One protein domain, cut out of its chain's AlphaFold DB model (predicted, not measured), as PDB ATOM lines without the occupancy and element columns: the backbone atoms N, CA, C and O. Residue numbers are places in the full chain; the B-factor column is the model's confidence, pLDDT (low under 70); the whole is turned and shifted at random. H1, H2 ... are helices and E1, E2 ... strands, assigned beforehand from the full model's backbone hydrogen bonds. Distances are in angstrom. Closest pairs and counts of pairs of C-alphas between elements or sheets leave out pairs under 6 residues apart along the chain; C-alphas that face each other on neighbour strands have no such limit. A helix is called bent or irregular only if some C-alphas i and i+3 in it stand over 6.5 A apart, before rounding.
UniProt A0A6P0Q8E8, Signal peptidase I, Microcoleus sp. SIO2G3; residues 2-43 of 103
ATOM      1  N   THR A   2     121.075 117.576 128.216       66.50
ATOM      2  CA  THR A   2     120.335 118.755 127.761       66.50
ATOM      3  C   THR A   2     120.490 119.840 128.823       66.50
ATOM      4  O   THR A   2     120.181 119.606 129.984       66.50
ATOM      5  N   LYS A   3     121.014 121.010 128.449       82.12
ATOM      6  CA  LYS A   3     121.262 122.119 129.392       82.12
ATOM      7  C   LYS A   3     120.026 122.987 129.652       82.12
ATOM      8  O   LYS A   3     120.086 123.888 130.478       82.12
ATOM      9  N   VAL A   4     118.942 122.752 128.913       90.12
ATOM     10  CA  VAL A   4     117.707 123.540 128.953       90.12
ATOM     11  C   VAL A   4     116.521 122.595 128.791       90.12
ATOM     12  O   VAL A   4     116.486 121.809 127.847       90.12
ATOM     13  N   VAL A   5     115.551 122.685 129.696       91.81
ATOM     14  CA  VAL A   5     114.276 121.958 129.631       91.81
ATOM     15  C   VAL A   5     113.160 122.992 129.529       91.81
ATOM     16  O   VAL A   5     113.204 124.014 130.210       91.81
ATOM     17  N   PHE A   6     112.176 122.745 128.670       94.25
ATOM     18  CA  PHE A   6     110.969 123.560 128.572       94.25
ATOM     19  C   PHE A   6     109.748 122.646 128.530       94.25
ATOM     20  O   PHE A   6     109.828 121.508 128.069       94.25
ATOM     21  N   GLY A   7     108.617 123.157 128.999       94.56
ATOM     22  CA  GLY A   7     107.390 122.388 129.113       94.56
ATOM     23  C   GLY A   7     106.259 123.240 129.666       94.56
ATOM     24  O   GLY A   7     106.360 124.464 129.757       94.56
ATOM     25  N   ASN A   8     105.165 122.583 130.036       96.62
ATOM     26  CA  ASN A   8     104.038 123.222 130.698       96.62
ATOM     27  C   ASN A   8     103.817 122.557 132.059       96.62
ATOM     28  O   ASN A   8     103.555 121.358 132.124       96.62
ATOM     29  N   ALA A   9     103.883 123.343 133.133       96.00
ATOM     30  CA  ALA A   9     103.829 122.829 134.498       96.00
ATOM     31  C   ALA A   9     102.526 122.073 134.822       96.00
ATOM     32  O   ALA A   9     102.561 121.082 135.550       96.00
ATOM     33  N   VAL A  10     101.389 122.479 134.235       96.00
ATOM     34  CA  VAL A  10     100.106 121.769 134.395       96.00
ATOM     35  C   VAL A  10     100.207 120.365 133.807       96.00
ATOM     36  O   VAL A  10      99.877 119.385 134.474       96.00
ATOM     37  N   ASN A  11     100.706 120.255 132.577       96.88
ATOM     38  CA  ASN A  11     100.816 118.979 131.876       96.88
ATOM     39  C   ASN A  11     101.851 118.056 132.534       96.88
ATOM     40  O   ASN A  11     101.599 116.867 132.730       96.88
ATOM     41  N   GLU A  12     103.011 118.595 132.904       95.31
ATOM     42  CA  GLU A  12     104.119 117.811 133.460       95.31
ATOM     43  C   GLU A  12     103.881 117.389 134.914       95.31
ATOM     44  O   GLU A  12     104.278 116.293 135.326       95.31
ATOM     45  N   GLY A  13     103.171 118.226 135.672       95.31
ATOM     46  CA  GLY A  13     102.767 117.949 137.044       95.31
ATOM     47  C   GLY A  13     101.496 117.109 137.174       95.31
ATOM     48  O   GLY A  13     101.193 116.650 138.277       95.31
ATOM     49  N   ALA A  14     100.753 116.857 136.088       94.75
ATOM     50  CA  ALA A  14      99.426 116.229 136.134       94.75
ATOM     51  C   ALA A  14      99.404 114.887 136.888       94.75
ATOM     52  O   ALA A  14      98.520 114.636 137.707       94.75
ATOM     53  N   LYS A  15     100.417 114.036 136.679       93.69
ATOM     54  CA  LYS A  15     100.528 112.720 137.343       93.69
ATOM     55  C   LYS A  15     101.038 112.793 138.787       93.69
ATOM     56  O   LYS A  15     101.062 111.781 139.478       93.69
ATOM     57  N   ARG A  16     101.463 113.974 139.235       93.69
ATOM     58  CA  ARG A  16     102.143 114.221 140.514       93.69
ATOM     59  C   ARG A  16     101.479 115.365 141.272       93.69
ATOM     60  O   ARG A  16     102.140 116.118 141.971       93.69
ATOM     61  N   ARG A  17     100.158 115.525 141.128       91.12
ATOM     62  CA  ARG A  17      99.372 116.540 141.857       91.12
ATOM     63  C   ARG A  17      99.925 117.971 141.695       91.12
ATOM     64  O   ARG A  17      99.877 118.758 142.641       91.12
ATOM     65  N   GLY A  18     100.455 118.281 140.512       93.88
ATOM     66  CA  GLY A  18     101.002 119.588 140.139       93.88
ATOM     67  C   GLY A  18     102.519 119.729 140.285       93.88
ATOM     68  O   GLY A  18     103.070 120.718 139.811       93.88
ATOM     69  N   TRP A  19     103.211 118.768 140.905       94.12
ATOM     70  CA  TRP A  19     104.665 118.815 141.043       94.12
ATOM     71  C   TRP A  19     105.378 118.475 139.731       94.12
ATOM     72  O   TRP A  19     105.240 117.360 139.222       94.12
ATOM     73  N   PHE A  20     106.166 119.409 139.201       95.19
ATOM     74  CA  PHE A  20     106.901 119.224 137.943       95.19
ATOM     75  C   PHE A  20     108.430 119.288 138.105       95.19
ATOM     76  O   PHE A  20     109.146 118.973 137.158       95.19
ATOM     77  N   MET A  21     108.923 119.629 139.299       94.31
ATOM     78  CA  MET A  21     110.340 119.622 139.685       94.31
ATOM     79  C   MET A  21     110.465 119.209 141.159       94.31
ATOM     80  O   MET A  21     109.615 119.596 141.966       94.31
ATOM     81  N   GLY A  22     111.476 118.407 141.500       93.19
ATOM     82  CA  GLY A  22     111.693 117.884 142.854       93.19
ATOM     83  C   GLY A  22     112.370 116.508 142.894       93.19
ATOM     84  O   GLY A  22     112.651 115.915 141.850       93.19
ATOM     85  N   ASN A  23     112.578 115.969 144.099       91.00
ATOM     86  CA  ASN A  23     113.353 114.735 144.340       91.00
ATOM     87  C   ASN A  23     112.723 113.467 143.729       91.00
ATOM     88  O   ASN A  23     113.408 112.496 143.428       91.00
ATOM     89  N   PHE A  24     111.409 113.473 143.507       89.69
ATOM     90  CA  PHE A  24     110.648 112.354 142.945       89.69
ATOM     91  C   PHE A  24     110.655 112.334 141.409       89.69
ATOM     92  O   PHE A  24     110.035 111.458 140.792       89.69
ATOM     93  N   ILE A  25     111.285 113.319 140.761       93.25
ATOM     94  CA  ILE A  25     111.427 113.333 139.307       93.25
ATOM     95  C   ILE A  25     112.520 112.346 138.906       93.25
ATOM     96  O   ILE A  25     113.641 112.390 139.402       93.25
ATOM     97  N   THR A  26     112.167 111.457 137.980       91.06
ATOM     98  CA  THR A  26     113.062 110.449 137.412       91.06
ATOM     99  C   THR A  26     113.072 110.555 135.883       91.06
ATOM    100  O   THR A  26     112.034 110.884 135.292       91.06
ATOM    101  N   PRO A  27     114.211 110.256 135.232       92.00
ATOM    102  CA  PRO A  27     115.469 109.799 135.836       92.00
ATOM    103  C   PRO A  27     116.291 110.957 136.450       92.00
ATOM    104  O   PRO A  27     115.990 112.121 136.197       92.00
ATOM    105  N   ASN A  28     117.308 110.647 137.261       91.00
ATOM    106  CA  ASN A  28     118.078 111.647 138.025       91.00
ATOM    107  C   ASN A  28     118.902 112.596 137.136       91.00
ATOM    108  O   ASN A  28     119.334 113.652 137.581       91.00
ATOM    109  N   GLU A  29     119.135 112.234 135.875       91.12
ATOM    110  CA  GLU A  29     119.806 113.083 134.892       91.12
ATOM    111  C   GLU A  29     118.888 114.172 134.313       91.12
ATOM    112  O   GLU A  29     119.366 115.045 133.581       91.12
ATOM    113  N   ASP A  30     117.581 114.121 134.593       92.25
ATOM    114  CA  ASP A  30     116.654 115.200 134.261       92.25
ATOM    115  C   ASP A  30     116.962 116.422 135.145       92.25
ATOM    116  O   ASP A  30     116.908 116.298 136.367       92.25
ATOM    117  N   PRO A  31     117.228 117.615 134.582       91.81
ATOM    118  CA  PRO A  31     117.493 118.826 135.366       91.81
ATOM    119  C   PRO A  31     116.382 119.233 136.349       91.81
ATOM    120  O   PRO A  31     116.612 120.076 137.210       91.81
ATOM    121  N   ARG A  32     115.169 118.681 136.210       92.88
ATOM    122  CA  ARG A  32     114.055 118.875 137.153       92.88
ATOM    123  C   ARG A  32     114.113 117.926 138.357       92.88
ATOM    124  O   ARG A  32     113.312 118.080 139.278       92.88
ATOM    125  N   SER A  33     115.002 116.938 138.343       93.81
ATOM    126  CA  SER A  33     115.319 116.099 139.496       93.81
ATOM    127  C   SER A  33     116.310 116.843 140.389       93.81
ATOM    128  O   SER A  33     117.426 117.153 139.976       93.81
ATOM    129  N   THR A  34     115.880 117.207 141.595       91.94
ATOM    130  CA  THR A  34     116.703 117.940 142.568       91.94
ATOM    131  C   THR A  34     116.234 117.640 143.987       91.94
ATOM    132  O   THR A  34     115.044 117.440 144.226       91.94
ATOM    133  N   GLU A  35     117.170 117.623 144.929       91.56
ATOM    134  CA  GLU A  35     116.888 117.474 146.359       91.56
ATOM    135  C   GLU A  35     116.742 118.831 147.067       91.56
ATOM    136  O   GLU A  35     116.213 118.890 148.172       91.56
ATOM    137  N   ASP A  36     117.145 119.929 146.421       90.44
ATOM    138  CA  ASP A  36     117.217 121.248 147.055       90.44
ATOM    139  C   ASP A  36     115.866 121.978 147.056       90.44
ATOM    140  O   ASP A  36     115.543 122.714 147.994       90.44
ATOM    141  N   LEU A  37     115.071 121.796 145.994       89.12
ATOM    142  CA  LEU A  37     113.839 122.552 145.766       89.12
ATOM    143  C   LEU A  37     112.766 121.713 145.071       89.12
ATOM    144  O   LEU A  37     112.985 121.161 143.995       89.12
ATOM    145  N   GLU A  38     111.556 121.722 145.619       90.25
ATOM    146  CA  GLU A  38     110.381 121.215 144.913       90.25
ATOM    147  C   GLU A  38     109.546 122.371 144.354       90.25
ATOM    148  O   GLU A  38     109.303 123.371 145.034       90.25
ATOM    149  N   VAL A  39     109.062 122.224 143.116       92.38
ATOM    150  CA  VAL A  39     108.211 123.228 142.462       92.38
ATOM    151  C   VAL A  39     106.905 122.596 141.994       92.38
ATOM    152  O   VAL A  39     106.876 121.609 141.246       92.38
ATOM    153  N   LYS A  40     105.801 123.206 142.430       93.50
ATOM    154  CA  LYS A  40     104.433 122.810 142.105       93.50
ATOM    155  C   LYS A  40     103.699 123.932 141.400       93.50
ATOM    156  O   LYS A  40     103.767 125.082 141.816       93.50
ATOM    157  N   TRP A  41     102.918 123.567 140.392       95.62
ATOM    158  CA  TRP A  41     101.872 124.425 139.854       95.62
ATOM    159  C   TRP A  41     100.511 123.998 140.395       95.62
ATOM    160  O   TRP A  41     100.151 122.820 140.335       95.62
ATOM    161  N   ALA A  42      99.747 124.952 140.919       93.75
ATOM    162  CA  ALA A  42      98.420 124.698 141.452       93.75
ATOM    163  C   ALA A  42      97.481 125.868 141.169       93.75
ATOM    164  O   ALA A  42      97.886 127.025 141.195       93.75
ATOM    165  N   VAL A  43      96.219 125.534 140.917       94.88
ATOM    166  CA  VAL A  43      95.107 126.480 140.866       94.88
ATOM    167  C   VAL A  43      94.086 125.973 141.870       94.88
ATOM    168  O   VAL A  43      93.695 124.806 141.812       94.88
TER     169      VAL A  43
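Overview. This is residues 2 to 43 of the 103 residues of the protein "Signal peptidase I" of Microcoleus sp. SIO2G3 (UniProt A0A6P0Q8E8). With little regular structure, this is a small hairpin of two short antiparallel strands, E1 and E2, joined by a wide loop, residues 22 to 36, with one short helix, H1, packed beside E1. The 42 printed residues hold H1, E1 and E2 in that order; the class is mixed, with only 15 residues in named elements. The whole is compact, with a radius of gyration of the C-alphas of 9.7 A and spans of 28 by 19 by 15 A.

Arrangement. The closest C-alphas of H1, residues 9 to 16, and E1, residues 19 to 21, are those of Gly 13 and Phe 20, 4.4 A apart. E1 and E2, residues 37 to 40, form a hairpin, antiparallel at 141 degrees, with N 39 and O 21 2.9 A apart. In H1, 2 of 4 O i to N i+4 pairs are within hydrogen-bond range.

Along the chain. H1 begins at C-alpha 9 (103.829, 122.829, 134.498) and measures 10.6 A; it is irregular, C-alphas 12 and 15 being 7.3 A apart. E1 measures 5.9 A. E2 measures 10.1 A and ends at C-alpha 40 (104.433, 122.810, 142.105).

Size, cuts and confidence. The C-alphas farthest apart, Thr 2 and Val 43, are 29.5 A apart. The printed part has no cut; the link from H1 to E1 is tight, that from E1 to E2 long. Residue 2 alone is under pLDDT 70.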